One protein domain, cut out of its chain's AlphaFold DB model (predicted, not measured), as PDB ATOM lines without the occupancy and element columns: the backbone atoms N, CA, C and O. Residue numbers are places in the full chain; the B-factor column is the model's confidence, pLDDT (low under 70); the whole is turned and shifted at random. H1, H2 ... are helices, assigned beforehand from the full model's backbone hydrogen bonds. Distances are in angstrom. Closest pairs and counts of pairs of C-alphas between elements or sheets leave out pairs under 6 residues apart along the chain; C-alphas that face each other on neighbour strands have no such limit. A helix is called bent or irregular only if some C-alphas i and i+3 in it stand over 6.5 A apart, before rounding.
ATOM      1  N   LEU A 278     -40.345 -18.411  35.041       77.62
ATOM      2  CA  LEU A 278     -41.073 -17.489  34.163       77.62
ATOM      3  C   LEU A 278     -41.630 -16.275  34.917       77.62
ATOM      4  O   LEU A 278     -41.710 -15.187  34.355       77.62
ATOM      5  N   VAL A 279     -42.004 -16.445  36.188       79.44
ATOM      6  CA  VAL A 279     -42.596 -15.375  37.015       79.44
ATOM      7  C   VAL A 279     -41.544 -14.597  37.804       79.44
ATOM      8  O   VAL A 279     -41.839 -13.517  38.296       79.44
ATOM      9  N   CYS A 280     -40.307 -15.093  37.910       82.25
ATOM     10  CA  CYS A 280     -39.297 -14.538  38.821       82.25
ATOM     11  C   CYS A 280     -38.897 -13.079  38.550       82.25
ATOM     12  O   CYS A 280     -38.317 -12.458  39.430       82.25
ATOM     13  N   ALA A 281     -39.190 -12.528  37.371       80.31
ATOM     14  CA  ALA A 281     -38.945 -11.118  37.051       80.31
ATOM     15  C   ALA A 281     -40.182 -10.219  37.234       80.31
ATOM     16  O   ALA A 281     -40.125  -9.029  36.935       80.31
ATOM     17  N   GLN A 282     -41.317 -10.776  37.666       81.62
ATOM     18  CA  GLN A 282     -42.562 -10.029  37.813       81.62
ATOM     19  C   GLN A 282     -42.643  -9.365  39.196       81.62
ATOM     20  O   GLN A 282     -42.366 -10.029  40.196       81.62
ATOM     21  N   PRO A 283     -43.105  -8.103  39.286       80.88
ATOM     22  CA  PRO A 283     -43.289  -7.413  40.566       80.88
ATOM     23  C   PRO A 283     -44.217  -8.154  41.541       80.88
ATOM     24  O   PRO A 283     -43.989  -8.145  42.741       80.88
ATOM     25  N   CYS A 284     -45.238  -8.847  41.030       81.62
ATOM     26  CA  CYS A 284     -46.215  -9.592  41.832       81.62
ATOM     27  C   CYS A 284     -45.736 -10.985  42.278       81.62
ATOM     28  O   CYS A 284     -46.516 -11.763  42.824       81.62
ATOM     29  N   PHE A 285     -44.469 -11.342  42.043       84.56
ATOM     30  CA  PHE A 285     -43.931 -12.639  42.456       84.56
ATOM     31  C   PHE A 285     -44.148 -12.956  43.953       84.56
ATOM     32  O   PHE A 285     -44.542 -14.093  44.234       84.56
ATOM     33  N   PRO A 286     -43.968 -12.012  44.908       84.00
ATOM     34  CA  PRO A 286     -44.228 -12.278  46.324       84.00
ATOM     35  C   PRO A 286     -45.685 -12.674  46.600       84.00
ATOM     36  O   PRO A 286     -45.928 -13.600  47.367       84.00
ATOM     37  N   ASP A 287     -46.652 -12.065  45.917       81.88
ATOM     38  CA  ASP A 287     -48.074 -12.390  46.091       81.88
ATOM     39  C   ASP A 287     -48.430 -13.738  45.457       81.88
ATOM     40  O   ASP A 287     -49.204 -14.529  46.001       81.88
ATOM     41  N   VAL A 288     -47.833 -14.030  44.298       80.00
ATOM     42  CA  VAL A 288     -48.064 -15.276  43.555       80.00
ATOM     43  C   VAL A 288     -47.509 -16.484  44.308       80.00
ATOM     44  O   VAL A 288     -48.083 -17.574  44.225       80.00
ATOM     45  N   ILE A 289     -46.412 -16.319  45.052       80.06
ATOM     46  CA  ILE A 289     -45.738 -17.438  45.712       80.06
ATOM     47  C   ILE A 289     -46.414 -17.892  47.005       80.06
ATOM     48  O   ILE A 289     -46.367 -19.077  47.323       80.06
ATOM     49  N   VAL A 290     -47.115 -16.999  47.707       77.62
ATOM     50  CA  VAL A 290     -47.831 -17.296  48.962       77.62
ATOM     51  C   VAL A 290     -48.828 -18.463  48.846       77.62
ATOM     52  O   VAL A 290     -48.746 -19.408  49.636       77.62
ATOM     53  N   PRO A 291     -49.763 -18.500  47.873       73.81
ATOM     54  CA  PRO A 291     -50.681 -19.634  47.746       73.81
ATOM     55  C   PRO A 291     -49.966 -20.933  47.342       73.81
ATOM     56  O   PRO A 291     -50.467 -22.027  47.614       73.81
ATOM     57  N   ILE A 292     -48.801 -20.833  46.698       71.38
ATOM     58  CA  ILE A 292     -47.984 -21.976  46.280       71.38
ATOM     59  C   ILE A 292     -47.281 -22.574  47.489       71.38
ATOM     60  O   ILE A 292     -47.411 -23.774  47.729       71.38
ATOM     61  N   THR A 293     -46.582 -21.748  48.270       70.25
ATOM     62  CA  THR A 293     -45.907 -22.182  49.494       70.25
ATOM     63  C   THR A 293     -46.922 -22.759  50.461       70.25
ATOM     64  O   THR A 293     -46.732 -23.884  50.911       70.25
ATOM     65  N   PHE A 294     -48.065 -22.102  50.669       68.75
ATOM     66  CA  PHE A 294     -49.135 -22.624  51.517       68.75
ATOM     67  C   PHE A 294     -49.639 -24.003  51.062       68.75
ATOM     68  O   PHE A 294     -49.718 -24.934  51.864       68.75
ATOM     69  N   ARG A 295     -49.923 -24.197  49.764       67.81
ATOM     70  CA  ARG A 295     -50.354 -25.514  49.258       67.81
ATOM     71  C   ARG A 295     -49.264 -26.575  49.394       67.81
ATOM     72  O   ARG A 295     -49.569 -27.694  49.795       67.81
ATOM     73  N   VAL A 296     -48.010 -26.251  49.088       64.06
ATOM     74  CA  VAL A 296     -46.881 -27.184  49.232       64.06
ATOM     75  C   VAL A 296     -46.627 -27.511  50.712       64.06
ATOM     76  O   VAL A 296     -46.313 -28.653  51.034       64.06
ATOM     77  N   LEU A 297     -46.844 -26.566  51.630       58.91
ATOM     78  CA  LEU A 297     -46.786 -26.782  53.079       58.91
ATOM     79  C   LEU A 297     -47.930 -27.681  53.582       58.91
ATOM     80  O   LEU A 297     -47.698 -28.529  54.439       58.91
ATOM     81  N   LEU A 298     -49.132 -27.599  53.004       56.50
ATOM     82  CA  LEU A 298     -50.188 -28.584  53.273       56.50
ATOM     83  C   LEU A 298     -49.789 -29.996  52.805       56.50
ATOM     84  O   LEU A 298     -50.097 -30.981  53.477       56.50
ATOM     85  N   PHE A 299     -49.048 -30.114  51.696       54.22
ATOM     86  CA  PHE A 299     -48.453 -31.386  51.264       54.22
ATOM     87  C   PHE A 299     -47.265 -31.823  52.133       54.22
ATOM     88  O   PHE A 299     -47.024 -33.025  52.273       54.22
ATOM     89  N   LYS A 300     -46.551 -30.879  52.766       48.03
ATOM     90  CA  LYS A 300     -45.418 -31.149  53.667       48.03
ATOM     91  C   LYS A 300     -45.813 -31.987  54.883       48.03
ATOM     92  O   LYS A 300     -44.982 -32.701  55.429       48.03
ATOM     93  N   ILE A 301     -47.090 -31.960  55.251       43.81
ATOM     94  CA  ILE A 301     -47.654 -32.753  56.348       43.81
ATOM     95  C   ILE A 301     -47.879 -34.225  55.934       43.81
ATOM     96  O   ILE A 301     -48.061 -35.081  56.793       43.81
ATOM     97  N   ARG A 302     -47.846 -34.556  54.632       50.09
ATOM     98  CA  ARG A 302     -48.355 -35.837  54.108       50.09
ATOM     99  C   ARG A 302     -47.358 -36.752  53.402       50.09
ATOM    100  O   ARG A 302     -47.718 -37.904  53.203       50.09
ATOM    101  N   SER A 303     -46.166 -36.294  52.994       56.75
ATOM    102  CA  SER A 303     -45.168 -37.217  52.422       56.75
ATOM    103  C   SER A 303     -43.705 -36.802  52.572       56.75
ATOM    104  O   SER A 303     -43.291 -35.732  52.128       56.75
ATOM    105  N   GLY A 304     -42.883 -37.666  53.174       59.56
ATOM    106  CA  GLY A 304     -41.487 -37.347  53.517       59.56
ATOM    107  C   GLY A 304     -40.576 -37.112  52.302       59.56
ATOM    108  O   GLY A 304     -39.682 -36.262  52.339       59.56
ATOM    109  N   GLU A 305     -40.819 -37.821  51.197       59.38
ATOM    110  CA  GLU A 305     -40.042 -37.703  49.953       59.38
ATOM    111  C   GLU A 305     -40.325 -36.391  49.213       59.38
ATOM    112  O   GLU A 305     -39.396 -35.712  48.767       59.38
ATOM    113  N   PHE A 306     -41.597 -35.991  49.148       62.09
ATOM    114  CA  PHE A 306     -42.016 -34.709  48.586       62.09
ATOM    115  C   PHE A 306     -41.423 -33.551  49.393       62.09
ATOM    116  O   PHE A 306     -40.851 -32.619  48.832       62.09
ATOM    117  N   VAL A 307     -41.447 -33.644  50.724       63.09
ATOM    118  CA  VAL A 307     -40.816 -32.640  51.591       63.09
ATOM    119  C   VAL A 307     -39.329 -32.501  51.315       63.09
ATOM    120  O   VAL A 307     -38.842 -31.377  51.223       63.09
ATOM    121  N   ARG A 308     -38.598 -33.609  51.160       67.56
ATOM    122  CA  ARG A 308     -37.169 -33.554  50.819       67.56
ATOM    123  C   ARG A 308     -36.922 -32.912  49.456       67.56
ATOM    124  O   ARG A 308     -35.982 -32.136  49.335       67.56
ATOM    125  N   CYS A 309     -37.743 -33.222  48.454       67.81
ATOM    126  CA  CYS A 309     -37.562 -32.699  47.100       67.81
ATOM    127  C   CYS A 309     -37.889 -31.203  46.998       67.81
ATOM    128  O   CYS A 309     -37.187 -30.473  46.306       67.81
ATOM    129  N   PHE A 310     -38.936 -30.738  47.682       73.75
ATOM    130  CA  PHE A 310     -39.451 -29.379  47.504       73.75
ATOM    131  C   PHE A 310     -38.958 -28.375  48.548       73.75
ATOM    132  O   PHE A 310     -39.018 -27.182  48.276       73.75
ATOM    133  N   ARG A 311     -38.430 -28.802  49.707       77.56
ATOM    134  CA  ARG A 311     -37.995 -27.880  50.777       77.56
ATOM    135  C   ARG A 311     -36.983 -26.837  50.297       77.56
ATOM    136  O   ARG A 311     -37.243 -25.652  50.454       77.56
ATOM    137  N   ALA A 312     -35.899 -27.273  49.655       82.06
ATOM    138  CA  ALA A 312     -34.871 -26.362  49.146       82.06
ATOM    139  C   ALA A 312     -35.430 -25.385  48.095       82.06
ATOM    140  O   ALA A 312     -35.025 -24.229  48.033       82.06
ATOM    141  N   LEU A 313     -36.394 -25.838  47.283       82.25
ATOM    142  CA  LEU A 313     -37.075 -24.977  46.322       82.25
ATOM    143  C   LEU A 313     -37.957 -23.939  47.031       82.25
ATOM    144  O   LEU A 313     -37.902 -22.779  46.655       82.25
ATOM    145  N   LEU A 314     -38.729 -24.319  48.052       81.81
ATOM    146  CA  LEU A 314     -39.568 -23.376  48.807       81.81
ATOM    147  C   LEU A 314     -38.737 -22.313  49.522       81.81
ATOM    148  O   LEU A 314     -39.061 -21.138  49.416       81.81
ATOM    149  N   GLU A 315     -37.643 -22.710  50.173       85.62
ATOM    150  CA  GLU A 315     -36.719 -21.773  50.826       85.62
ATOM    151  C   GLU A 315     -36.170 -20.755  49.816       85.62
ATOM    152  O   GLU A 315     -36.181 -19.553  50.070       85.62
ATOM    153  N   LYS A 316     -35.777 -21.215  48.619       87.69
ATOM    154  CA  LYS A 316     -35.298 -20.330  47.546       87.69
ATOM    155  C   LYS A 316     -36.389 -19.445  46.946       87.69
ATOM    156  O   LYS A 316     -36.101 -18.330  46.519       87.69
ATOM    157  N   LEU A 317     -37.628 -19.923  46.898       86.12
ATOM    158  CA  LEU A 317     -38.780 -19.140  46.458       86.12
ATOM    159  C   LEU A 317     -39.112 -18.023  47.460       86.12
ATOM    160  O   LEU A 317     -39.370 -16.898  47.045       86.12
ATOM    161  N   GLU A 318     -39.052 -18.309  48.761       86.56
ATOM    162  CA  GLU A 318     -39.246 -17.321  49.830       86.56
ATOM    163  C   GLU A 318     -38.101 -16.297  49.889       86.56
ATOM    164  O   GLU A 318     -38.355 -15.103  50.037       86.56
ATOM    165  N   GLU A 319     -36.849 -16.732  49.712       89.44
ATOM    166  CA  GLU A 319     -35.680 -15.846  49.596       89.44
ATOM    167  C   GLU A 319     -35.828 -14.872  48.421       89.44
ATOM    168  O   GLU A 319     -35.626 -13.668  48.573       89.44
ATOM    169  N   HIS A 320     -36.250 -15.371  47.255       88.38
ATOM    170  CA  HIS A 320     -36.470 -14.529  46.076       88.38
ATOM    171  C   HIS A 320     -37.675 -13.594  46.229       88.38
ATOM    172  O   HIS A 320     -37.654 -12.476  45.721       88.38
ATOM    173  N   ALA A 321     -38.713 -14.016  46.953       87.94
ATOM    174  CA  ALA A 321     -39.848 -13.153  47.268       87.94
ATOM    175  C   ALA A 321     -39.438 -11.966  48.150       87.94
ATOM    176  O   ALA A 321     -39.848 -10.843  47.868       87.94
ATOM    177  N   LYS A 322     -38.585 -12.193  49.158       89.19
ATOM    178  CA  LYS A 322     -38.006 -11.114  49.975       89.19
ATOM    179  C   LYS A 322     -37.140 -10.181  49.132       89.19
ATOM    180  O   LYS A 322     -37.364  -8.982  49.160       89.19
ATOM    181  N   TYR A 323     -36.261 -10.737  48.296       88.62
ATOM    182  CA  TYR A 323     -35.438  -9.952  47.370       88.62
ATOM    183  C   TYR A 323     -36.277  -9.010  46.490       88.62
ATOM    184  O   TYR A 323     -35.959  -7.831  46.371       88.62
ATOM    185  N   ILE A 324     -37.372  -9.500  45.894       86.50
ATOM    186  CA  ILE A 324     -38.256  -8.648  45.082       86.50
ATOM    187  C   ILE A 324     -38.962  -7.600  45.942       86.50
ATOM    188  O   ILE A 324     -39.040  -6.448  45.524       86.50
ATOM    189  N   ALA A 325     -39.461  -7.972  47.123       85.94
ATOM    190  CA  ALA A 325     -40.101  -7.026  48.033       85.94
ATOM    191  C   ALA A 325     -39.141  -5.890  48.431       85.94
ATOM    192  O   ALA A 325     -39.527  -4.727  48.371       85.94
ATOM    193  N   ASP A 326     -37.879  -6.206  48.727       86.75
ATOM    194  CA  ASP A 326     -36.845  -5.224  49.067       86.75
ATOM    195  C   ASP A 326     -36.540  -4.291  47.882       86.75
ATOM    196  O   ASP A 326     -36.468  -3.072  48.039       86.75
ATOM    197  N   VAL A 327     -36.436  -4.838  46.664       83.75
ATOM    198  CA  VAL A 327     -36.244  -4.041  45.437       83.75
ATOM    199  C   VAL A 327     -37.429  -3.105  45.175       83.75
ATOM    200  O   VAL A 327     -37.226  -1.982  44.708       83.75
ATOM    201  N   LEU A 328     -38.656  -3.550  45.462       82.62
ATOM    202  CA  LEU A 328     -39.867  -2.740  45.309       82.62
ATOM    203  C   LEU A 328     -39.981  -1.657  46.389       82.62
ATOM    204  O   LEU A 328     -40.424  -0.558  46.076       82.62
ATOM    205  N   LEU A 329     -39.548  -1.933  47.622       82.06
ATOM    206  CA  LEU A 329     -39.554  -0.965  48.727       82.06
ATOM    207  C   LEU A 329     -38.588   0.205  48.500       82.06
ATOM    208  O   LEU A 329     -38.876   1.324  48.909       82.06
ATOM    209  N   ILE A 330     -37.455  -0.039  47.839       77.50
ATOM    210  CA  ILE A 330     -36.425   0.982  47.580       77.50
ATOM    211  C   ILE A 330     -36.834   1.951  46.455       77.50
ATOM    212  O   ILE A 330     -36.295   3.053  46.356       77.50
ATOM    213  N   ARG A 331     -37.766   1.559  45.577       69.50
ATOM    214  CA  ARG A 331     -38.107   2.324  44.371       69.50
ATOM    215  C   ARG A 331     -39.460   3.013  44.508       69.50
ATOM    216  O   ARG A 331     -40.500   2.382  44.361       69.50
ATOM    217  N   GLU A 332     -39.451   4.332  44.658       64.06
ATOM    218  CA  GLU A 332     -40.633   5.147  44.372       64.06
ATOM    219  C   GLU A 332     -40.825   5.231  42.852       64.06
ATOM    220  O   GLU A 332     -39.952   5.718  42.133       64.06
ATOM    221  N   PHE A 333     -41.954   4.742  42.334       68.25
ATOM    222  CA  PHE A 333     -42.281   4.870  40.914       68.25
ATOM    223  C   PHE A 333     -43.741   5.259  40.710       68.25
ATOM    224  O   PHE A 333     -44.637   4.884  41.469       68.25
ATOM    225  N   LYS A 334     -43.997   6.027  39.649       72.06
ATOM    226  CA  LYS A 334     -45.350   6.412  39.246       72.06
ATOM    227  C   LYS A 334     -45.885   5.384  38.252       72.06
ATOM    228  O   LYS A 334     -45.301   5.179  37.196       72.06
ATOM    229  N   LEU A 335     -47.056   4.810  38.535       68.88
ATOM    230  CA  LEU A 335     -47.729   3.820  37.672       68.88
ATOM    231  C   LEU A 335     -48.090   4.329  36.261       68.88
ATOM    232  O   LEU A 335     -48.463   3.530  35.414       68.88
ATOM    233  N   LYS A 336     -48.026   5.645  36.017       73.31
ATOM    234  CA  LYS A 336     -48.333   6.268  34.718       73.31
ATOM    235  C   LYS A 336     -47.104   6.482  33.826       73.31
ATOM    236  O   LYS A 336     -47.267   6.958  32.710       73.31
ATOM    237  N   ASP A 337     -45.899   6.209  34.324       80.44
ATOM    238  CA  ASP A 337     -44.659   6.409  33.573       80.44
ATOM    239  C   ASP A 337     -44.144   5.070  33.024       80.44
ATOM    240  O   ASP A 337     -43.557   4.256  33.746       80.44
ATOM    241  N   ASP A 338     -44.364   4.845  31.727       75.44
ATOM    242  CA  ASP A 338     -43.954   3.623  31.027       75.44
ATOM    243  C   ASP A 338     -42.433   3.398  31.069       75.44
ATOM    244  O   ASP A 338     -41.975   2.252  31.115       75.44
ATOM    245  N   MET A 339     -41.632   4.470  31.136       77.75
ATOM    246  CA  MET A 339     -40.171   4.368  31.220       77.75
ATOM    247  C   MET A 339     -39.726   3.827  32.578       77.75
ATOM    248  O   MET A 339     -38.828   2.984  32.649       77.75
ATOM    249  N   GLN A 340     -40.385   4.248  33.660       76.88
ATOM    250  CA  GLN A 340     -40.117   3.725  35.004       76.88
ATOM    251  C   GLN A 340     -40.550   2.262  35.134       76.88
ATOM    252  O   GLN A 340     -39.835   1.462  35.740       76.88
ATOM    253  N   ILE A 341     -41.669   1.876  34.512       76.00
ATOM    254  CA  ILE A 341     -42.133   0.480  34.477       76.00
ATOM    255  C   ILE A 341     -41.138  -0.406  33.716       76.00
ATOM    256  O   ILE A 341     -40.833  -1.519  34.155       76.00
ATOM    257  N   LEU A 342     -40.591   0.076  32.598       76.25
ATOM    258  CA  LEU A 342     -39.551  -0.632  31.848       76.25
ATOM    259  C   LEU A 342     -38.241  -0.743  32.642       76.25
ATOM    260  O   LEU A 342     -37.659  -1.828  32.697       76.25
ATOM    261  N   ALA A 343     -37.814   0.328  33.318       78.06
ATOM    262  CA  ALA A 343     -36.632   0.332  34.185       78.06
ATOM    263  C   ALA A 343     -36.787  -0.571  35.427       78.06
ATOM    264  O   ALA A 343     -35.811  -1.116  35.955       78.06
ATOM    265  N   LEU A 344     -38.019  -0.749  35.912       77.88
ATOM    266  CA  LEU A 344     -38.342  -1.708  36.963       77.88
ATOM    267  C   LEU A 344     -38.263  -3.146  36.438       77.88
ATOM    268  O   LEU A 344     -37.604  -3.980  37.055       77.88
ATOM    269  N   LYS A 345     -38.867  -3.436  35.279       76.31
ATOM    270  CA  LYS A 345     -38.796  -4.766  34.646       76.31
ATOM    271  C   LYS A 345     -37.359  -5.180  34.326       76.31
ATOM    272  O   LYS A 345     -37.009  -6.346  34.514       76.31
ATOM    273  N   SER A 346     -36.523  -4.248  33.868       78.44
ATOM    274  CA  SER A 346     -35.103  -4.516  33.624       78.44
ATOM    275  C   SER A 346     -34.338  -4.751  34.929       78.44
ATOM    276  O   SER A 346     -33.587  -5.718  35.014       78.44
ATOM    277  N   GLY A 347     -34.599  -3.955  35.974       77.75
ATOM    278  CA  GLY A 347     -34.005  -4.138  37.303       77.75
ATOM    279  C   GLY A 347     -34.378  -5.468  37.968       77.75
ATOM    280  O   GLY A 347     -33.525  -6.130  38.551       77.75
ATOM    281  N   LEU A 348     -35.630  -5.912  37.824       80.00
ATOM    282  CA  LEU A 348     -36.102  -7.216  38.314       80.00
ATOM    283  C   LEU A 348     -35.583  -8.400  37.476       80.00
ATOM    284  O   LEU A 348     -35.634  -9.549  37.914       80.00
ATOM    285  N   SER A 349     -35.061  -8.138  36.278       78.50
ATOM    286  CA  SER A 349     -34.493  -9.155  35.387       78.50
ATOM    287  C   SER A 349     -33.005  -9.430  35.642       78.50
ATOM    288  O   SER A 349     -32.353 -10.026  34.784       78.50
ATOM    289  N   ASP A 350     -32.472  -9.055  36.810       81.31
ATOM    290  CA  ASP A 350     -31.064  -9.266  37.162       81.31
ATOM    291  C   ASP A 350     -30.655 -10.753  37.041       81.31
ATOM    292  O   ASP A 350     -31.222 -11.614  37.736       81.31
ATOM    293  N   PRO A 351     -29.666 -11.089  36.185       76.88
ATOM    294  CA  PRO A 351     -29.161 -12.452  36.030       76.88
ATOM    295  C   PRO A 351     -28.572 -13.054  37.314       76.88
ATOM    296  O   PRO A 351     -28.484 -14.284  37.388       76.88
ATOM    297  N   ASN A 352     -28.193 -12.229  38.295       82.06
ATOM    298  CA  ASN A 352     -27.642 -12.649  39.587       82.06
ATOM    299  C   ASN A 352     -28.689 -12.762  40.701       82.06
ATOM    300  O   ASN A 352     -28.343 -13.028  41.850       82.06
ATOM    301  N   SER A 353     -29.973 -12.614  40.375       84.69
ATOM    302  CA  SER A 353     -31.032 -12.813  41.359       84.69
ATOM    303  C   SER A 353     -31.003 -14.228  41.977       84.69
ATOM    304  O   SER A 353     -30.701 -15.207  41.273       84.69
ATOM    305  N   PRO A 354     -31.356 -14.373  43.273       84.44
ATOM    306  CA  PRO A 354     -31.210 -15.628  44.018       84.44
ATOM    307  C   PRO A 354     -31.826 -16.845  43.319       84.44
ATOM    308  O   PRO A 354     -31.214 -17.916  43.231       84.44
ATOM    309  N   PHE A 355     -33.023 -16.676  42.744       85.62
ATOM    310  CA  PHE A 355     -33.718 -17.759  42.057       85.62
ATOM    311  C   PHE A 355     -33.106 -18.118  40.697       85.62
ATOM    312  O   PHE A 355     -33.082 -19.292  40.321       85.62
ATOM    313  N   ARG A 356     -32.579 -17.143  39.944       84.12
ATOM    314  CA  ARG A 356     -31.951 -17.406  38.635       84.12
ATOM    315  C   ARG A 356     -30.635 -18.160  38.776       84.12
ATOM    316  O   ARG A 356     -30.373 -19.056  37.970       84.12
ATOM    317  N   ILE A 357     -29.846 -17.855  39.808       85.56
ATOM    318  CA  ILE A 357     -28.628 -18.609  40.135       85.56
ATOM    319  C   ILE A 357     -28.990 -20.062  40.454       85.56
ATOM    320  O   ILE A 357     -28.429 -20.984  39.855       85.56
ATOM    321  N   TYR A 358     -29.974 -20.265  41.333       85.94
ATOM    322  CA  TYR A 358     -30.459 -21.596  41.693       85.94
ATOM    323  C   TYR A 358     -30.965 -22.383  40.472       85.94
ATOM    324  O   TYR A 358     -30.588 -23.539  40.268       85.94
ATOM    325  N   TYR A 359     -31.751 -21.739  39.602       85.31
ATOM    326  CA  TYR A 359     -32.234 -22.340  38.358       85.31
ATOM    327  C   TYR A 359     -31.082 -22.769  37.436       85.31
ATOM    328  O   TYR A 359     -31.073 -23.902  36.958       85.31
ATOM    329  N   ARG A 360     -30.079 -21.904  37.222       85.12
ATOM    330  CA  ARG A 360     -28.921 -22.195  36.356       85.12
ATOM    331  C   ARG A 360     -28.091 -23.366  36.886       85.12
ATOM    332  O   ARG A 360     -27.665 -24.224  36.113       85.12
ATOM    333  N   GLN A 361     -27.875 -23.417  38.200       86.44
ATOM    334  CA  GLN A 361     -27.183 -24.531  38.855       86.44
ATOM    335  C   GLN A 361     -27.943 -25.844  38.653       86.44
ATOM    336  O   GLN A 361     -27.355 -26.841  38.228       86.44
ATOM    337  N   TRP A 362     -29.258 -25.835  38.887       85.81
ATOM    338  CA  TRP A 362     -30.102 -27.006  38.671       85.81
ATOM    339  C   TRP A 362     -30.102 -27.458  37.204       85.81
ATOM    340  O   TRP A 362     -29.950 -28.648  36.926       85.81
ATOM    341  N   GLU A 363     -30.219 -26.522  36.259       82.00
ATOM    342  CA  GLU A 363     -30.257 -26.817  34.826       82.00
ATOM    343  C   GLU A 363     -28.963 -27.492  34.352       82.00
ATOM    344  O   GLU A 363     -29.013 -28.485  33.623       82.00
ATOM    345  N   ASN A 364     -27.807 -27.007  34.811       81.94
ATOM    346  CA  ASN A 364     -26.513 -27.616  34.504       81.94
ATOM    347  C   ASN A 364     -26.432 -29.061  35.022       81.94
ATOM    348  O   ASN A 364     -26.082 -29.966  34.261       81.94
ATOM    349  N   VAL A 365     -26.820 -29.301  36.279       81.94
ATOM    350  CA  VAL A 365     -26.847 -30.652  36.870       81.94
ATOM    351  C   VAL A 365     -27.798 -31.572  36.100       81.94
ATOM    352  O   VAL A 365     -27.472 -32.728  35.818       81.94
ATOM    353  N   TRP A 366     -28.974 -31.072  35.726       76.31
ATOM    354  CA  TRP A 366     -29.965 -31.839  34.980       76.31
ATOM    355  C   TRP A 366     -29.493 -32.192  33.564       76.31
ATOM    356  O   TRP A 366     -29.671 -33.330  33.120       76.31
ATOM    357  N   ARG A 367     -28.837 -31.257  32.866       74.06
ATOM    358  CA  ARG A 367     -28.270 -31.479  31.527       74.06
ATOM    359  C   ARG A 367     -27.198 -32.571  31.546       74.06
ATOM    360  O   ARG A 367     -27.215 -33.449  30.686       74.06
ATOM    361  N   ILE A 368     -26.330 -32.566  32.562       75.00
ATOM    362  CA  ILE A 368     -25.307 -33.605  32.770       75.00
ATOM    363  C   ILE A 368     -25.960 -34.979  32.984       75.00
ATOM    364  O   ILE A 368     -25.568 -35.956  32.346       75.00
ATOM    365  N   ARG A 369     -27.004 -35.058  33.821       72.00
ATOM    366  CA  ARG A 369     -27.735 -36.314  34.079       72.00
ATOM    367  C   ARG A 369     -28.394 -36.887  32.824       72.00
ATOM    368  O   ARG A 369     -28.343 -38.095  32.614       72.00
ATOM    369  N   GLN A 370     -28.971 -36.042  31.972       64.38
ATOM    370  CA  GLN A 370     -29.551 -36.498  30.706       64.38
ATOM    371  C   GLN A 370     -28.498 -36.930  29.680       64.38
ATOM    372  O   GLN A 370     -28.696 -37.932  28.994       64.38
ATOM    373  N   GLY A 371     -27.365 -36.223  29.600       49.84
ATOM    374  CA  GLY A 371     -26.242 -36.618  28.745       49.84
ATOM    375  C   GLY A 371     -25.661 -37.984  29.130       49.84
ATOM    376  O   GLY A 371     -25.363 -38.793  28.254       49.84
TER     377      GLY A 371
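What this domain is: This is residues 278 to 371 of the 409 residues of an uncharacterized protein of Angiostrongylus cantonensis (UniProt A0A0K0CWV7). The shape is a loose, flat assembly built on one long helix, H2: the shorter H1 and H2 form a helical hairpin, with H1 folded back beside H2, while H3 and H4 come back along another side of H2. H4 starts at the middle of H2 and splays away from it, so that residues 361 to 371 stick out as an arm. The printed part has 94 residues with four named helices, in the order H1, H2, H3, H4, and no named strand; the class is all helix. The whole is loose, with a radius of gyration of the C-alphas of 15.9 A, and spans 47 by 35 by 17 A.

How they stand to each other: Start at H1, residues 285 to 300, and go on to H2, residues 304 to 330: they touch and run opposite ways at a shallow tilt of 20 degrees. Look for their closest C-alphas at Pro 286 and Ala 321, 4.6 A apart. H1 has a kink of 28 degrees near residue 292, and H2 one of 39 degrees near residue 311. Next comes H3, residues 338 to 348, close to H2 but not clearly touching it; the closest C-alphas, those of Ile 324 and Leu 348, are 7.2 A apart. H3 and H2 run opposite ways at a steep tilt of 41 degrees. Last comes H4, residues 354 to 371, which touches H2 with residues 354 to 358 alone, and H2 touches H4 with residues 316 to 323 alone. Their closest C-alphas are those of His 320 and Pro 354, 5.8 A apart, and they run opposite ways at a tilt of 37 degrees, only just steep. H3 is apart from H1 and H4, and H1 is apart from H4. Every O i to N i+4 pair is within hydrogen-bond range in H3 and H4, against 9 of 12 in H1 and 21 of 23 in H2.

Where its parts are: Find C-alpha 285 at (-43.931, -12.639, 42.456); from there H1 runs 21.7 A to Lys 300. It is irregular, but only just: C-alphas 288 and 291 are 6.6 A apart. Find C-alpha 304 at (-41.487, -37.347, 53.517), where H2 begins its 39.1 A; it is irregular, with C-alphas 309 and 312 at 7.2 A. H3 measures 15.2 A. H4 measures 26.4 A and ends at C-alpha 371, (-26.242, -36.618, 28.745).

The domain as a whole: The two C-alphas farthest apart, those of Lys 336 and Gly 371, are 48.6 A apart. The printed part has no cut. The links H1 to H2 and H3 to H4 are tight, and H2 to H3 is short; residues 334 to 339 stand free. The mean pLDDT of the printed part is 76.2, and it is under 70 at residues 294 to 309, 331 to 333, 335 and 370 to 371.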